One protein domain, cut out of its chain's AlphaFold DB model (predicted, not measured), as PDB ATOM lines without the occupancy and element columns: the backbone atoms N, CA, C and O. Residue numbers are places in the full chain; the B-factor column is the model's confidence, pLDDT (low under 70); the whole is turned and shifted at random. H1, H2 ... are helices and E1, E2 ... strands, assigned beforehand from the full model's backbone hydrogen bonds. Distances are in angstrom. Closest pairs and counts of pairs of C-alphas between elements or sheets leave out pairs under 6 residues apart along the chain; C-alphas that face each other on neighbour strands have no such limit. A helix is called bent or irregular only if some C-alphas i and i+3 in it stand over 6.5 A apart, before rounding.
ATOM      1  N   ILE A  15     -44.516 -29.225  97.136       83.12
ATOM      2  CA  ILE A  15     -45.540 -28.213  97.341       83.12
ATOM      3  C   ILE A  15     -46.885 -28.927  97.439       83.12
ATOM      4  O   ILE A  15     -47.252 -29.690  96.548       83.12
ATOM      5  N   GLU A  16     -47.610 -28.671  98.519       88.88
ATOM      6  CA  GLU A  16     -48.982 -29.126  98.735       88.88
ATOM      7  C   GLU A  16     -49.923 -27.965  98.437       88.88
ATOM      8  O   GLU A  16     -49.772 -26.898  99.036       88.88
ATOM      9  N   ILE A  17     -50.894 -28.170  97.551       90.69
ATOM     10  CA  ILE A  17     -52.026 -27.259  97.378       90.69
ATOM     11  C   ILE A  17     -53.280 -27.991  97.809       90.69
ATOM     12  O   ILE A  17     -53.681 -28.972  97.189       90.69
ATOM     13  N   THR A  18     -53.892 -27.494  98.873       94.31
ATOM     14  CA  THR A  18     -55.120 -28.038  99.439       94.31
ATOM     15  C   THR A  18     -56.270 -27.088  99.152       94.31
ATOM     16  O   THR A  18     -56.146 -25.890  99.402       94.31
ATOM     17  N   ALA A  19     -57.383 -27.631  98.663       95.88
ATOM     18  CA  ALA A  19     -58.655 -26.933  98.545       95.88
ATOM     19  C   ALA A  19     -59.727 -27.720  99.309       95.88
ATOM     20  O   ALA A  19     -60.225 -28.744  98.835       95.88
ATOM     21  N   ASP A  20     -60.057 -27.238 100.504       96.94
ATOM     22  CA  ASP A  20     -61.135 -27.785 101.322       96.94
ATOM     23  C   ASP A  20     -62.472 -27.157 100.921       96.94
ATOM     24  O   ASP A  20     -62.556 -25.979 100.565       96.94
ATOM     25  N   THR A  21     -63.539 -27.946 100.972       95.81
ATOM     26  CA  THR A  21     -64.882 -27.531 100.573       95.81
ATOM     27  C   THR A  21     -65.970 -28.245 101.383       95.81
ATOM     28  O   THR A  21     -65.716 -28.976 102.339       95.81
ATOM     29  N   LYS A  22     -67.238 -28.001 101.040       94.19
ATOM     30  CA  LYS A  22     -68.370 -28.767 101.580       94.19
ATOM     31  C   LYS A  22     -68.636 -29.957 100.672       94.19
ATOM     32  O   LYS A  22     -68.584 -29.810  99.461       94.19
ATOM     33  N   GLN A  23     -69.063 -31.074 101.257       92.62
ATOM     34  CA  GLN A  23     -69.349 -32.329 100.550       92.62
ATOM     35  C   GLN A  23     -70.120 -32.151  99.230       92.62
ATOM     36  O   GLN A  23     -69.692 -32.633  98.193       92.62
ATOM     37  N   LYS A  24     -71.199 -31.357  99.234       92.31
ATOM     38  CA  LYS A  24     -72.023 -31.085  98.039       92.31
ATOM     39  C   LYS A  24     -71.311 -30.384  96.866       92.31
ATOM     40  O   LYS A  24     -71.924 -30.235  95.818       92.31
ATOM     41  N   TYR A  25     -70.097 -29.875  97.066       91.88
ATOM     42  CA  TYR A  25     -69.285 -29.194  96.052       91.88
ATOM     43  C   TYR A  25     -68.036 -29.993  95.669       91.88
ATOM     44  O   TYR A  25     -67.303 -29.565  94.780       91.88
ATOM     45  N   LEU A  26     -67.782 -31.130  96.325       90.12
ATOM     46  CA  LEU A  26     -66.588 -31.938  96.092       90.12
ATOM     47  C   LEU A  26     -66.548 -32.480  94.659       90.12
ATOM     48  O   LEU A  26     -65.526 -32.351  93.991       90.12
ATOM     49  N   ASP A  27     -67.672 -32.984  94.152       85.69
ATOM     50  CA  ASP A  27     -67.781 -33.466  92.769       85.69
ATOM     51  C   ASP A  27     -67.560 -32.335  91.760       85.69
ATOM     52  O   ASP A  27     -66.870 -32.498  90.760       85.69
ATOM     53  N   THR A  28     -68.108 -31.148  92.024       86.19
ATOM     54  CA  THR A  28     -67.883 -29.973  91.170       86.19
ATOM     55  C   THR A  28     -66.408 -29.572  91.165       86.19
ATOM     56  O   THR A  28     -65.852 -29.295  90.107       86.19
ATOM     57  N   LEU A  29     -65.757 -29.557  92.330       89.50
ATOM     58  CA  LEU A  29     -64.338 -29.232  92.460       89.50
ATOM     59  C   LEU A  29     -63.459 -30.243  91.714       89.50
ATOM     60  O   LEU A  29     -62.625 -29.844  90.908       89.50
ATOM     61  N   THR A  30     -63.667 -31.536  91.955       84.00
ATOM     62  CA  THR A  30     -62.884 -32.620  91.340       84.00
ATOM     63  C   THR A  30     -63.076 -32.665  89.825       84.00
ATOM     64  O   THR A  30     -62.087 -32.677  89.098       84.00
ATOM     65  N   ASN A  31     -64.314 -32.579  89.327       82.06
ATOM     66  CA  ASN A  31     -64.592 -32.571  87.886       82.06
ATOM     67  C   ASN A  31     -63.953 -31.372  87.170       82.06
ATOM     68  O   ASN A  31     -63.387 -31.535  86.090       82.06
ATOM     69  N   ASN A  32     -64.006 -30.177  87.770       82.88
ATOM     70  CA  ASN A  32     -63.373 -28.993  87.186       82.88
ATOM     71  C   ASN A  32     -61.841 -29.103  87.204       82.88
ATOM     72  O   ASN A  32     -61.198 -28.712  86.236       82.88
ATOM     73  N   LEU A  33     -61.244 -29.661  88.263       81.12
ATOM     74  CA  LEU A  33     -59.796 -29.902  88.319       81.12
ATOM     75  C   LEU A  33     -59.337 -30.893  87.250       81.12
ATOM     76  O   LEU A  33     -58.359 -30.615  86.558       81.12
ATOM     77  N   ILE A  34     -60.082 -31.984  87.062       72.06
ATOM     78  CA  ILE A  34     -59.825 -32.962  86.000       72.06
ATOM     79  C   ILE A  34     -59.904 -32.285  84.625       72.06
ATOM     80  O   ILE A  34     -59.034 -32.505  83.784       72.06
ATOM     81  N   ALA A  35     -60.898 -31.419  84.398       73.00
ATOM     82  CA  ALA A  35     -61.038 -30.675  83.144       73.00
ATOM     83  C   ALA A  35     -59.877 -29.693  82.884       73.00
ATOM     84  O   ALA A  35     -59.485 -29.503  81.735       73.00
ATOM     85  N   GLU A  36     -59.287 -29.114  83.935       76.25
ATOM     86  CA  GLU A  36     -58.081 -28.269  83.859       76.25
ATOM     87  C   GLU A  36     -56.772 -29.074  83.725       76.25
ATOM     88  O   GLU A  36     -55.685 -28.491  83.670       76.25
ATOM     89  N   GLY A  37     -56.859 -30.407  83.659       72.56
ATOM     90  CA  GLY A  37     -55.714 -31.306  83.509       72.56
ATOM     91  C   GLY A  37     -55.047 -31.719  84.822       72.56
ATOM     92  O   GLY A  37     -53.933 -32.233  84.789       72.56
ATOM     93  N   TYR A  38     -55.697 -31.500  85.970       75.06
ATOM     94  CA  TYR A  38     -55.265 -32.032  87.264       75.06
ATOM     95  C   TYR A  38     -56.109 -33.258  87.612       75.06
ATOM     96  O   TYR A  38     -57.183 -33.142  88.192       75.06
ATOM     97  N   ASP A  39     -55.630 -34.440  87.252       60.81
ATOM     98  CA  ASP A  39     -56.296 -35.733  87.450       60.81
ATOM     99  C   ASP A  39     -55.681 -36.563  88.593       60.81
ATOM    100  O   ASP A  39     -56.345 -37.424  89.172       60.81
ATOM    101  N   VAL A  40     -54.441 -36.260  88.986       63.28
ATOM    102  CA  VAL A  40     -53.764 -36.870  90.139       63.28
ATOM    103  C   VAL A  40     -53.956 -36.006  91.388       63.28
ATOM    104  O   VAL A  40     -53.239 -35.028  91.613       63.28
ATOM    105  N   MET A  41     -54.919 -36.384  92.231       78.25
ATOM    106  CA  MET A  41     -55.227 -35.673  93.475       78.25
ATOM    107  C   MET A  41     -55.611 -36.625  94.613       78.25
ATOM    108  O   MET A  41     -56.183 -37.691  94.395       78.25
ATOM    109  N   ASP A  42     -55.313 -36.218  95.843       78.31
ATOM    110  CA  ASP A  42     -55.790 -36.877  97.057       78.31
ATOM    111  C   ASP A  42     -57.176 -36.328  97.413       78.31
ATOM    112  O   ASP A  42     -57.292 -35.179  97.847       78.31
ATOM    113  N   ILE A  43     -58.222 -37.124  97.174       82.12
ATOM    114  CA  ILE A  43     -59.617 -36.742  97.420       82.12
ATOM    115  C   ILE A  43     -60.022 -37.209  98.815       82.12
ATOM    116  O   ILE A  43     -60.072 -38.405  99.106       82.12
ATOM    117  N   ARG A  44     -60.384 -36.252  99.663       90.38
ATOM    118  CA  ARG A  44     -60.970 -36.505 100.977       90.38
ATOM    119  C   ARG A  44     -62.480 -36.478 100.839       90.38
ATOM    120  O   ARG A  44     -63.065 -35.408 100.685       90.38
ATOM    121  N   ASP A  45     -63.096 -37.655 100.905       87.56
ATOM    122  CA  ASP A  45     -64.546 -37.829 100.793       87.56
ATOM    123  C   ASP A  45     -65.113 -38.652 101.971       87.56
ATOM    124  O   ASP A  45     -65.221 -39.885 101.905       87.56
ATOM    125  N   PRO A  46     -65.498 -37.981 103.070       85.75
ATOM    126  CA  PRO A  46     -66.132 -38.624 104.217       85.75
ATOM    127  C   PRO A  46     -67.473 -39.304 103.897       85.75
ATOM    128  O   PRO A  46     -67.841 -40.266 104.574       85.75
ATOM    129  N   GLU A  47     -68.233 -38.819 102.908       84.19
ATOM    130  CA  GLU A  47     -69.518 -39.427 102.536       84.19
ATOM    131  C   GLU A  47     -69.298 -40.745 101.792       84.19
ATOM    132  O   GLU A  47     -69.914 -41.753 102.152       84.19
ATOM    133  N   ASN A  48     -68.346 -40.784 100.859       77.50
ATOM    134  CA  ASN A  48     -67.938 -42.020 100.198       77.50
ATOM    135  C   ASN A  48     -67.376 -43.039 101.204       77.50
ATOM    136  O   ASN A  48     -67.810 -44.193 101.220       77.50
ATOM    137  N   ALA A  49     -66.511 -42.613 102.133       73.12
ATOM    138  CA  ALA A  49     -66.016 -43.485 103.206       73.12
ATOM    139  C   ALA A  49     -67.165 -44.070 104.057       73.12
ATOM    140  O   ALA A  49     -67.154 -45.249 104.425       73.12
ATOM    141  N   ARG A  50     -68.204 -43.269 104.332       79.44
ATOM    142  CA  ARG A  50     -69.401 -43.714 105.054       79.44
ATOM    143  C   ARG A  50     -70.205 -44.737 104.256       79.44
ATOM    144  O   ARG A  50     -70.640 -45.726 104.847       79.44
ATOM    145  N   LEU A  51     -70.414 -44.510 102.961       74.88
ATOM    146  CA  LEU A  51     -71.122 -45.441 102.079       74.88
ATOM    147  C   LEU A  51     -70.377 -46.776 101.989       74.88
ATOM    148  O   LEU A  51     -70.976 -47.824 102.228       74.88
ATOM    149  N   MET A  52     -69.059 -46.732 101.776       62.16
ATOM    150  CA  MET A  52     -68.203 -47.921 101.749       62.16
ATOM    151  C   MET A  52     -68.256 -48.697 103.071       62.16
ATOM    152  O   MET A  52     -68.354 -49.917 103.059       62.16
ATOM    153  N   SER A  53     -68.278 -48.019 104.224       67.06
ATOM    154  CA  SER A  53     -68.349 -48.698 105.530       67.06
ATOM    155  C   SER A  53     -69.657 -49.457 105.798       67.06
ATOM    156  O   SER A  53     -69.697 -50.312 106.683       67.06
ATOM    157  N   GLN A  54     -70.737 -49.143 105.075       68.19
ATOM    158  CA  GLN A  54     -72.041 -49.793 105.246       68.19
ATOM    159  C   GLN A  54     -72.192 -51.056 104.392       68.19
ATOM    160  O   GLN A  54     -73.070 -51.875 104.672       68.19
ATOM    161  N   ASP A  55     -71.341 -51.237 103.383       53.06
ATOM    162  CA  ASP A  55     -71.323 -52.431 102.551       53.06
ATOM    163  C   ASP A  55     -70.363 -53.475 103.150       53.06
ATOM    164  O   ASP A  55     -69.154 -53.270 103.261       53.06
ATOM    165  N   LEU A  56     -70.926 -54.628 103.537       45.91
ATOM    166  CA  LEU A  56     -70.229 -55.762 104.161       45.91
ATOM    167  C   LEU A  56     -69.064 -56.310 103.319       45.91
ATOM    168  O   LEU A  56     -68.225 -57.024 103.859       45.91
ATOM    169  N   LYS A  57     -68.995 -55.999 102.018       44.94
ATOM    170  CA  LYS A  57     -67.851 -56.353 101.163       44.94
ATOM    171  C   LYS A  57     -66.617 -55.477 101.403       44.94
ATOM    172  O   LYS A  57     -65.514 -55.893 101.061       44.94
ATOM    173  N   TYR A  58     -66.790 -54.280 101.962       37.78
ATOM    174  CA  TYR A  58     -65.731 -53.275 102.120       37.78
ATOM    175  C   TYR A  58     -65.316 -53.054 103.580       37.78
ATOM    176  O   TYR A  58     -64.305 -52.403 103.846       37.78
ATOM    177  N   THR A  59     -66.050 -53.625 104.537       46.91
ATOM    178  CA  THR A  59     -65.743 -53.548 105.973       46.91
ATOM    179  C   THR A  59     -64.400 -54.187 106.342       46.91
ATOM    180  O   THR A  59     -63.832 -53.836 107.368       46.91
ATOM    181  N   GLU A  60     -63.854 -55.074 105.503       43.19
ATOM    182  CA  GLU A  60     -62.520 -55.667 105.691       43.19
ATOM    183  C   GLU A  60     -61.360 -54.721 105.307       43.19
ATOM    184  O   GLU A  60     -60.213 -54.975 105.676       43.19
ATOM    185  N   TYR A  61     -61.628 -53.619 104.590       38.56
ATOM    186  CA  TYR A  61     -60.593 -52.701 104.086       38.56
ATOM    187  C   TYR A  61     -60.177 -51.632 105.099       38.56
ATOM    188  O   TYR A  61     -59.076 -51.080 104.988       38.56
ATOM    189  N   TRP A  62     -61.020 -51.365 106.095       48.28
ATOM    190  CA  TRP A  62     -60.809 -50.323 107.087       48.28
ATOM    191  C   TRP A  62     -60.675 -50.945 108.469       48.28
ATOM    192  O   TRP A  62     -61.601 -51.597 108.951       48.28
ATOM    193  N   ASP A  63     -59.545 -50.712 109.138       59.66
ATOM    194  CA  ASP A  63     -59.578 -50.824 110.590       59.66
ATOM    195  C   ASP A  63     -60.389 -49.648 111.162       59.66
ATOM    196  O   ASP A  63     -60.623 -48.629 110.501       59.66
ATOM    197  N   GLN A  64     -60.891 -49.809 112.384       67.12
ATOM    198  CA  GLN A  64     -61.817 -48.839 112.961       67.12
ATOM    199  C   GLN A  64     -61.180 -47.453 113.157       67.12
ATOM    200  O   GLN A  64     -61.881 -46.447 113.073       67.12
ATOM    201  N   ALA A  65     -59.861 -47.387 113.359       67.00
ATOM    202  CA  ALA A  65     -59.146 -46.128 113.535       67.00
ATOM    203  C   ALA A  65     -58.980 -45.379 112.203       67.00
ATOM    204  O   ALA A  65     -59.156 -44.160 112.158       67.00
ATOM    205  N   ASP A  66     -58.700 -46.094 111.112       60.53
ATOM    206  CA  ASP A  66     -58.609 -45.516 109.771       60.53
ATOM    207  C   ASP A  66     -59.972 -45.016 109.277       60.53
ATOM    208  O   ASP A  66     -60.054 -43.917 108.724       60.53
ATOM    209  N   LEU A  67     -61.053 -45.767 109.517       67.19
ATOM    210  CA  LEU A  67     -62.403 -45.319 109.164       67.19
ATOM    211  C   LEU A  67     -62.781 -44.044 109.929       67.19
ATOM    212  O   LEU A  67     -63.256 -43.083 109.329       67.19
ATOM    213  N   GLU A  68     -62.547 -44.012 111.242       73.50
ATOM    214  CA  GLU A  68     -62.786 -42.817 112.058       73.50
ATOM    215  C   GLU A  68     -61.966 -41.623 111.555       73.50
ATOM    216  O   GLU A  68     -62.489 -40.508 111.471       73.50
ATOM    217  N   ARG A  69     -60.713 -41.859 111.145       71.88
ATOM    218  CA  ARG A  69     -59.868 -40.831 110.539       71.88
ATOM    219  C   ARG A  69     -60.484 -40.293 109.251       71.88
ATOM    220  O   ARG A  69     -60.631 -39.079 109.163       71.88
ATOM    221  N   GLN A  70     -60.865 -41.143 108.297       71.31
ATOM    222  CA  GLN A  70     -61.469 -40.708 107.027       71.31
ATOM    223  C   GLN A  70     -62.786 -39.956 107.233       71.31
ATOM    224  O   GLN A  70     -62.981 -38.876 106.682       71.31
ATOM    225  N   LEU A  71     -63.658 -40.474 108.100       78.44
ATOM    226  CA  LEU A  71     -64.937 -39.838 108.426       78.44
ATOM    227  C   LEU A  71     -64.773 -38.472 109.114       78.44
ATOM    228  O   LEU A  71     -65.712 -37.676 109.110       78.44
ATOM    229  N   SER A  72     -63.615 -38.209 109.726       84.62
ATOM    230  CA  SER A  72     -63.315 -36.946 110.410       84.62
ATOM    231  C   SER A  72     -62.690 -35.872 109.516       84.62
ATOM    232  O   SER A  72     -62.527 -34.738 109.966       84.62
ATOM    233  N   GLN A  73     -62.313 -36.211 108.282       85.44
ATOM    234  CA  GLN A  73     -61.666 -35.264 107.379       85.44
ATOM    235  C   GLN A  73     -62.645 -34.202 106.870       85.44
ATOM    236  O   GLN A  73     -63.843 -34.443 106.729       85.44
ATOM    237  N   THR A  74     -62.122 -33.018 106.559       92.25
ATOM    238  CA  THR A  74     -62.864 -32.020 105.787       92.25
ATOM    239  C   THR A  74     -62.905 -32.469 104.324       92.25
ATOM    240  O   THR A  74     -61.842 -32.808 103.790       92.25
ATOM    241  N   PRO A  75     -64.084 -32.477 103.668       94.06
ATOM    242  CA  PRO A  75     -64.176 -32.788 102.250       94.06
ATOM    243  C   PRO A  75     -63.301 -31.847 101.430       94.06
ATOM    244  O   PRO A  75     -63.303 -30.641 101.667       94.06
ATOM    245  N   GLY A  76     -62.566 -32.368 100.463       94.00
ATOM    246  CA  GLY A  76     -61.662 -31.538  99.680       94.00
ATOM    247  C   GLY A  76     -60.643 -32.342  98.911       94.00
ATOM    248  O   GLY A  76     -60.691 -33.569  98.865       94.00
ATOM    249  N   VAL A  77     -59.702 -31.626  98.318       89.62
ATOM    250  CA  VAL A  77     -58.633 -32.217  97.517       89.62
ATOM    251  C   VAL A  77     -57.282 -31.696  97.977       89.62
ATOM    252  O   VAL A  77     -57.177 -30.583  98.507       89.62
ATOM    253  N   THR A  78     -56.239 -32.488  97.762       86.69
ATOM    254  CA  THR A  78     -54.864 -31.991  97.784       86.69
ATOM    255  C   THR A  78     -54.110 -32.459  96.551       86.69
ATOM    256  O   THR A  78     -54.162 -33.632  96.188       86.69
ATOM    257  N   ILE A  79     -53.402 -31.529  95.916       81.81
ATOM    258  CA  ILE A  79     -52.548 -31.773  94.754       81.81
ATOM    259  C   ILE A  79     -51.106 -31.457  95.139       81.81
ATOM    260  O   ILE A  79     -50.825 -30.544  95.922       81.81
ATOM    261  N   TYR A  80     -50.193 -32.249  94.594       80.19
ATOM    262  CA  TYR A  80     -48.801 -32.296  94.997       80.19
ATOM    263  C   TYR A  80     -47.888 -31.970  93.820       80.19
ATOM    264  O   TYR A  80     -48.051 -32.525  92.739       80.19
ATOM    265  N   PHE A  81     -46.892 -31.116  94.046       78.50
ATOM    266  CA  PHE A  81     -45.901 -30.743  93.034       78.50
ATOM    267  C   PHE A  81     -44.490 -30.933  93.578       78.50
ATOM    268  O   PHE A  81     -44.244 -30.718  94.767       78.50
ATOM    269  N   ALA A  82     -43.544 -31.292  92.714       77.12
ATOM    270  CA  ALA A  82     -42.131 -31.220  93.064       77.12
ATOM    271  C   ALA A  82     -41.724 -29.756  93.325       77.12
ATOM    272  O   ALA A  82     -42.192 -28.839  92.654       77.12
ATOM    273  N   ASP A  83     -40.844 -29.506  94.297       82.50
ATOM    274  CA  ASP A  83     -40.281 -28.167  94.537       82.50
ATOM    275  C   ASP A  83     -39.076 -27.894  93.611       82.50
ATOM    276  O   ASP A  83     -37.976 -27.538  94.050       82.50
ATOM    277  N   ASP A  84     -39.284 -28.092  92.311       79.06
ATOM    278  CA  ASP A  84     -38.377 -27.697  91.234       79.06
ATOM    279  C   ASP A  84     -38.967 -26.523  90.428       79.06
ATOM    280  O   ASP A  84     -39.951 -25.899  90.829       79.06
ATOM    281  N   GLU A  85     -38.305 -26.120  89.343       80.12
ATOM    282  CA  GLU A  85     -38.744 -24.972  88.540       80.12
ATOM    283  C   GLU A  85     -40.129 -25.201  87.916       80.12
ATOM    284  O   GLU A  85     -40.982 -24.317  87.982       80.12
ATOM    285  N   GLU A  86     -40.372 -26.397  87.380       75.38
ATOM    286  CA  GLU A  86     -41.624 -26.750  86.713       75.38
ATOM    287  C   GLU A  86     -42.770 -26.914  87.712       75.38
ATOM    288  O   GLU A  86     -43.820 -26.286  87.560       75.38
ATOM    289  N   GLY A  87     -42.560 -27.679  88.785       75.12
ATOM    290  CA  GLY A  87     -43.571 -27.897  89.811       75.12
ATOM    291  C   GLY A  87     -43.957 -26.609  90.539       75.12
ATOM    292  O   GLY A  87     -45.131 -26.410  90.850       75.12
ATOM    293  N   ARG A  88     -43.026 -25.658  90.717       84.62
ATOM    294  CA  ARG A  88     -43.365 -24.310  91.209       84.62
ATOM    295  C   ARG A  88     -44.306 -23.581  90.259       84.62
ATOM    296  O   ARG A  88     -45.313 -23.061  90.736       84.62
ATOM    297  N   VAL A  89     -44.019 -23.570  88.956       83.12
ATOM    298  CA  VAL A  89     -44.869 -22.917  87.943       83.12
ATOM    299  C   VAL A  89     -46.263 -23.543  87.906       83.12
ATOM    300  O   VAL A  89     -47.253 -22.815  87.972       83.12
ATOM    301  N   GLN A  90     -46.354 -24.875  87.871       80.56
ATOM    302  CA  GLN A  90     -47.640 -25.579  87.870       80.56
ATOM    303  C   GLN A  90     -48.428 -25.331  89.164       80.56
ATOM    304  O   GLN A  90     -49.631 -25.081  89.116       80.56
ATOM    305  N   SER A  91     -47.752 -25.301  90.319       86.06
ATOM    306  CA  SER A  91     -48.403 -25.008  91.600       86.06
ATOM    307  C   SER A  91     -49.000 -23.593  91.643       86.06
ATOM    308  O   SER A  91     -50.120 -23.407  92.112       86.06
ATOM    309  N   GLU A  92     -48.295 -22.583  91.122       93.00
ATOM    310  CA  GLU A  92     -48.830 -21.215  91.069       93.00
ATOM    311  C   GLU A  92     -50.021 -21.125  90.109       93.00
ATOM    312  O   GLU A  92     -51.035 -20.518  90.448       93.00
ATOM    313  N   LYS A  93     -49.956 -21.810  88.958       88.94
ATOM    314  CA  LYS A  93     -51.078 -21.881  88.011       88.94
ATOM    315  C   LYS A  93     -52.329 -22.486  88.658       88.94
ATOM    316  O   LYS A  93     -53.419 -21.937  88.509       88.94
ATOM    317  N   LEU A  94     -52.186 -23.588  89.400       90.31
ATOM    318  CA  LEU A  94     -53.305 -24.198  90.121       90.31
ATOM    319  C   LEU A  94     -53.885 -23.248  91.179       90.31
ATOM    320  O   LEU A  94     -55.105 -23.124  91.286       90.31
ATOM    321  N   LEU A  95     -53.034 -22.566  91.954       94.06
ATOM    322  CA  LEU A  95     -53.498 -21.587  92.939       94.06
ATOM    323  C   LEU A  95     -54.316 -20.472  92.292       94.06
ATOM    324  O   LEU A  95     -55.369 -20.110  92.817       94.06
ATOM    325  N   GLU A  96     -53.855 -19.936  91.161       92.00
ATOM    326  CA  GLU A  96     -54.580 -18.902  90.424       92.00
ATOM    327  C   GLU A  96     -55.969 -19.385  89.993       92.00
ATOM    328  O   GLU A  96     -56.949 -18.674  90.221       92.00
ATOM    329  N   ILE A  97     -56.069 -20.598  89.443       90.31
ATOM    330  CA  ILE A  97     -57.341 -21.214  89.035       90.31
ATOM    331  C   ILE A  97     -58.285 -21.365  90.236       90.31
ATOM    332  O   ILE A  97     -59.421 -20.891  90.201       90.31
ATOM    333  N   LEU A  98     -57.808 -21.962  91.332       93.19
ATOM    334  CA  LEU A  98     -58.614 -22.173  92.538       93.19
ATOM    335  C   LEU A  98     -59.106 -20.846  93.131       93.19
ATOM    336  O   LEU A  98     -60.266 -20.739  93.539       93.19
ATOM    337  N   HIS A  99     -58.257 -19.814  93.156       93.19
ATOM    338  CA  HIS A  99     -58.651 -18.480  93.605       93.19
ATOM    339  C   HIS A  99     -59.666 -17.823  92.666       93.19
ATOM    340  O   HIS A  99     -60.600 -17.190  93.154       93.19
ATOM    341  N   GLN A 100     -59.539 -17.989  91.345       89.62
ATOM    342  CA  GLN A 100     -60.528 -17.490  90.383       89.62
ATOM    343  C   GLN A 100     -61.901 -18.127  90.610       89.62
ATOM    344  O   GLN A 100     -62.894 -17.402  90.713       89.62
ATOM    345  N   TRP A 101     -61.953 -19.449  90.783       91.44
ATOM    346  CA  TRP A 101     -63.196 -20.161  91.083       91.44
ATOM    347  C   TRP A 101     -63.803 -19.720  92.414       91.44
ATOM    348  O   TRP A 101     -64.996 -19.430  92.483       91.44
ATOM    349  N   ASN A 102     -62.984 -19.578  93.461       92.75
ATOM    350  CA  ASN A 102     -63.468 -19.129  94.766       92.75
ATOM    351  C   ASN A 102     -63.963 -17.670  94.748       92.75
ATOM    352  O   ASN A 102     -64.935 -17.344  95.427       92.75
ATOM    353  N   ASP A 103     -63.340 -16.806  93.940       87.94
ATOM    354  CA  ASP A 103     -63.773 -15.421  93.713       87.94
ATOM    355  C   ASP A 103     -65.050 -15.336  92.849       87.94
ATOM    356  O   ASP A 103     -65.710 -14.292  92.811       87.94
ATOM    357  N   GLY A 104     -65.421 -16.419  92.155       79.75
ATOM    358  CA  GLY A 104     -66.517 -16.452  91.183       79.75
ATOM    359  C   GLY A 104     -66.181 -15.743  89.871       79.75
ATOM    360  O   GLY A 104     -67.070 -15.195  89.218       79.75
ATOM    361  N   LYS A 105     -64.897 -15.699  89.504       69.06
ATOM    362  CA  LYS A 105     -64.443 -15.251  88.186       69.06
ATOM    363  C   LYS A 105     -64.403 -16.466  87.265       69.06
ATOM    364  O   LYS A 105     -63.769 -17.463  87.594       69.06
ATOM    365  N   GLU A 106     -65.065 -16.379  86.116       58.78
ATOM    366  CA  GLU A 106     -64.847 -17.350  85.042       58.78
ATOM    367  C   GLU A 106     -63.391 -17.242  84.570       58.78
ATOM    368  O   GLU A 106     -62.875 -16.130  84.398       58.78
ATOM    369  N   SER A 107     -62.727 -18.387  84.392       52.44
ATOM    370  CA  SER A 107     -61.376 -18.450  83.842       52.44
ATOM    371  C   SER A 107     -61.351 -17.719  82.497       52.44
ATOM    372  O   SER A 107     -62.029 -18.111  81.548       52.44
ATOM    373  N   ALA A 108     -60.574 -16.639  82.398       42.19
ATOM    374  CA  ALA A 108     -60.322 -15.957  81.134       42.19
ATOM    375  C   ALA A 108     -59.264 -16.751  80.347       42.19
ATOM    376  O   ALA A 108     -58.093 -16.380  80.322       42.19
ATOM    377  N   GLY A 109     -59.675 -17.877  79.761       41.81
ATOM    378  CA  GLY A 109     -58.861 -18.723  78.889       41.81
ATOM    379  C   GLY A 109     -59.476 -18.796  77.494       41.81
ATOM    380  O   GLY A 109     -60.674 -19.010  77.353       41.81
ATOM    381  N   PRO A 117     -68.372 -26.501  83.220       52.97
ATOM    382  CA  PRO A 117     -69.671 -26.085  83.732       52.97
ATOM    383  C   PRO A 117     -69.669 -26.164  85.262       52.97
ATOM    384  O   PRO A 117     -69.340 -27.198  85.832       52.97
ATOM    385  N   GLY A 118     -70.077 -25.088  85.938       60.50
ATOM    386  CA  GLY A 118     -70.273 -25.095  87.394       60.50
ATOM    387  C   GLY A 118     -69.105 -24.565  88.228       60.50
ATOM    388  O   GLY A 118     -69.202 -24.567  89.450       60.50
ATOM    389  N   ALA A 119     -68.033 -24.029  87.629       65.12
ATOM    390  CA  ALA A 119     -66.981 -23.338  88.395       65.12
ATOM    391  C   ALA A 119     -67.534 -22.167  89.243       65.12
ATOM    392  O   ALA A 119     -67.065 -21.917  90.352       65.12
ATOM    393  N   ALA A 120     -68.597 -21.503  88.771       70.56
ATOM    394  CA  ALA A 120     -69.320 -20.480  89.530       70.56
ATOM    395  C   ALA A 120     -69.973 -21.018  90.822       70.56
ATOM    396  O   ALA A 120     -70.132 -20.263  91.782       70.56
ATOM    397  N   ASP A 121     -70.307 -22.312  90.885       81.50
ATOM    398  CA  ASP A 121     -70.917 -22.933  92.067       81.50
ATOM    399  C   ASP A 121     -69.914 -23.111  93.219       81.50
ATOM    400  O   ASP A 121     -70.323 -23.343  94.359       81.50
ATOM    401  N   LEU A 122     -68.608 -22.961  92.949       86.94
ATOM    402  CA  LEU A 122     -67.530 -23.009  93.941       86.94
ATOM    403  C   LEU A 122     -67.270 -21.652  94.618       86.94
ATOM    404  O   LEU A 122     -66.461 -21.577  95.549       86.94
ATOM    405  N   GLN A 123     -67.954 -20.585  94.192       91.00
ATOM    406  CA  GLN A 123     -67.744 -19.240  94.720       91.00
ATOM    407  C   GLN A 123     -67.963 -19.189  96.243       91.00
ATOM    408  O   GLN A 123     -69.025 -19.551  96.753       91.00
ATOM    409  N   ASN A 124     -66.975 -18.668  96.981       90.50
ATOM    410  CA  ASN A 124     -66.940 -18.607  98.450       90.50
ATOM    411  C   ASN A 124     -67.087 -19.977  99.148       90.50
ATOM    412  O   ASN A 124     -67.579 -20.062 100.284       90.50
ATOM    413  N   HIS A 125     -66.718 -21.064  98.472       94.12
ATOM    414  CA  HIS A 125     -66.846 -22.429  98.980       94.12
ATOM    415  C   HIS A 125     -65.531 -23.206  99.007       94.12
ATOM    416  O   HIS A 125     -65.563 -24.393  99.339       94.12
ATOM    417  N   LEU A 126     -64.402 -22.545  98.738       94.62
ATOM    418  CA  LEU A 126     -63.070 -23.129  98.858       94.62
ATOM    419  C   LEU A 126     -62.272 -22.456  99.980       94.62
ATOM    420  O   LEU A 126     -62.187 -21.226 100.060       94.62
ATOM    421  N   GLU A 127     -61.639 -23.270 100.817       96.50
ATOM    422  CA  GLU A 127     -60.546 -22.858 101.694       96.50
ATOM    423  C   GLU A 127     -59.238 -23.387 101.099       96.50
ATOM    424  O   GLU A 127     -58.996 -24.591 101.060       96.50
ATOM    425  N   ILE A 128     -58.429 -22.471 100.559       96.94
ATOM    426  CA  ILE A 128     -57.235 -22.800  99.773       96.94
ATOM    427  C   ILE A 128     -55.995 -22.555 100.625       96.94
ATOM    428  O   ILE A 128     -55.831 -21.478 101.203       96.94
ATOM    429  N   SER A 129     -55.095 -23.531 100.673       95.19
ATOM    430  CA  SER A 129     -53.805 -23.389 101.342       95.19
ATOM    431  C   SER A 129     -52.674 -23.980 100.509       95.19
ATOM    432  O   SER A 129     -52.854 -24.968  99.799       95.19
ATOM    433  N   LYS A 130     -51.497 -23.354 100.610       93.75
ATOM    434  CA  LYS A 130     -50.242 -23.845 100.039       93.75
ATOM    435  C   LYS A 130     -49.243 -24.092 101.154       93.75
ATOM    436  O   LYS A 130     -48.948 -23.181 101.929       93.75
ATOM    437  N   THR A 131     -48.684 -25.293 101.190       90.00
ATOM    438  CA  THR A 131     -47.627 -25.664 102.135       90.00
ATOM    439  C   THR A 131     -46.410 -26.136 101.359       90.00
ATOM    440  O   THR A 131     -46.535 -26.900 100.410       90.00
ATOM    441  N   ILE A 132     -45.224 -25.666 101.744       84.69
ATOM    442  CA  ILE A 132     -43.959 -26.207 101.242       84.69
ATOM    443  C   ILE A 132     -43.383 -27.052 102.360       84.69
ATOM    444  O   ILE A 132     -43.133 -26.546 103.457       84.69
ATOM    445  N   SER A 133     -43.174 -28.324 102.070       78.06
ATOM    446  CA  SER A 133     -42.735 -29.293 103.058       78.06
ATOM    447  C   SER A 133     -41.391 -29.874 102.634       78.06
ATOM    448  O   SER A 133     -41.162 -30.237 101.480       78.06
ATOM    449  N   ASP A 134     -40.477 -29.922 103.597       66.94
ATOM    450  CA  ASP A 134     -39.146 -30.519 103.475       66.94
ATOM    451  C   ASP A 134     -39.159 -31.843 104.236       66.94
ATOM    452  O   ASP A 134     -38.505 -32.007 105.265       66.94
ATOM    453  N   ASP A 135     -40.048 -32.737 103.803       53.19
ATOM    454  CA  ASP A 135     -40.298 -33.983 104.509       53.19
ATOM    455  C   ASP A 135     -39.750 -35.157 103.699       53.19
ATOM    456  O   ASP A 135     -40.306 -35.574 102.682       53.19
ATOM    457  N   ALA A 136     -38.632 -35.711 104.174       49.72
ATOM    458  CA  ALA A 136     -37.973 -36.886 103.604       49.72
ATOM    459  C   ALA A 136     -38.882 -38.137 103.558       49.72
ATOM    460  O   ALA A 136     -38.512 -39.132 102.939       49.72
ATOM    461  N   GLN A 137     -40.049 -38.086 104.208       45.62
ATOM    462  CA  GLN A 137     -41.061 -39.147 104.280       45.62
ATOM    463  C   GLN A 137     -42.230 -38.953 103.293       45.62
ATOM    464  O   GLN A 137     -43.147 -39.768 103.231       45.62
ATOM    465  N   TRP A 138     -42.234 -37.874 102.509       44.72
ATOM    466  CA  TRP A 138     -43.398 -37.462 101.722       44.72
ATOM    467  C   TRP A 138     -43.773 -38.342 100.547       44.72
ATOM    468  O   TRP A 138     -44.963 -38.485 100.250       44.72
ATOM    469  N   LYS A 139     -42.786 -38.974  99.905       42.03
ATOM    470  CA  LYS A 139     -43.073 -39.944  98.847       42.03
ATOM    471  C   LYS A 139     -44.019 -41.046  99.343       42.03
ATOM    472  O   LYS A 139     -44.500 -41.796  98.511       42.03
TER     473      LYS A 139
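What this domain is: This is residues 15 to 109 and 117 to 139 of the 370 residues of the protein "50S ribosomal protein L11 methyltransferase" of Baileyella intestinalis (UniProt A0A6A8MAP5). What is the main picture? A twisted sheet of four strands has helices H1 and H4 over one face, making two layers, while a helical hairpin, H2 and H3, lies off the sheet toward one end of the longest axis. What are its parts? The printed part has 118 residues, with named elements in the order E1 H1 E2 H2 H3 E3 H4 H5 E4, class mixed; the sheet runs E2 E3 E1 E4, all antiparallel. How compact is it? It is only just compact, close to loose, with a radius of gyration of the C-alphas of 15.7 A and flat spans of 47 by 37 by 20 A.

Where its parts are: What comes first? E1, residues 15 to 20, begins at C-alpha 15 (-45.540, -28.213, 97.341). H1, residues 23 to 35, spans 19.4 A and is irregular, C-alphas 24 and 27 being 7.2 A apart; E2 is 42 to 44, H2 46 to 54, H3 64 to 71. What follows? E3 is 76 to 82, 20.6 A; H4 85 to 103, 27.3 A; H5 119 to 122; E4, 127 to 133, ends at C-alpha 133 (-42.735, -29.293, 103.058).

How they stand to each other: How do strands pair? Within hydrogen-bond range are N 18 and O 129 for E1 and E4, 2.9 A, N 17 and O 79 for E3 and E1, 2.9 A, and N 44 and O 76 for E2 and E3, 2.8 A. Where are the helices? H1 and H4 are on the same face, at heights over the sheet of 9.4 A and 9.0 A; E1, H1 and E2 form a split strand-helix-strand unit, E3 between its strands, with a right-handed crossover. H5 touches H1, closest C-alphas Tyr 25 and Leu 122, 6.8 A, and touches H4 at its residues 101 to 102 alone, closest C-alphas Trp 101 and Ala 119, 5.6 A. The hairpin H2 and H3 touch, closest C-alphas Pro 46 and Leu 71, 4.5 A, at a steep tilt of 40 degrees, opposite ways. Are the helix backbones complete? Every O i to N i+4 pair is within hydrogen-bond range in H2, H3 and H4, and 7 of 9 in H1; H5 is too short for one.

The domain as a whole: How large is it? The two C-alphas farthest apart, Leu 56 and Ala 108, are 47.0 A apart. Is it cut? Residues 110 to 116 are not printed, with 13.9 A between C-alphas 109 and 117; of the links printed whole, none is long. Where is confidence low? Mean pLDDT of the printed part is 77.1, and residues 39 to 40, 52 to 67, 105 to 109, 117 to 119 and 134 to 139 are under 70.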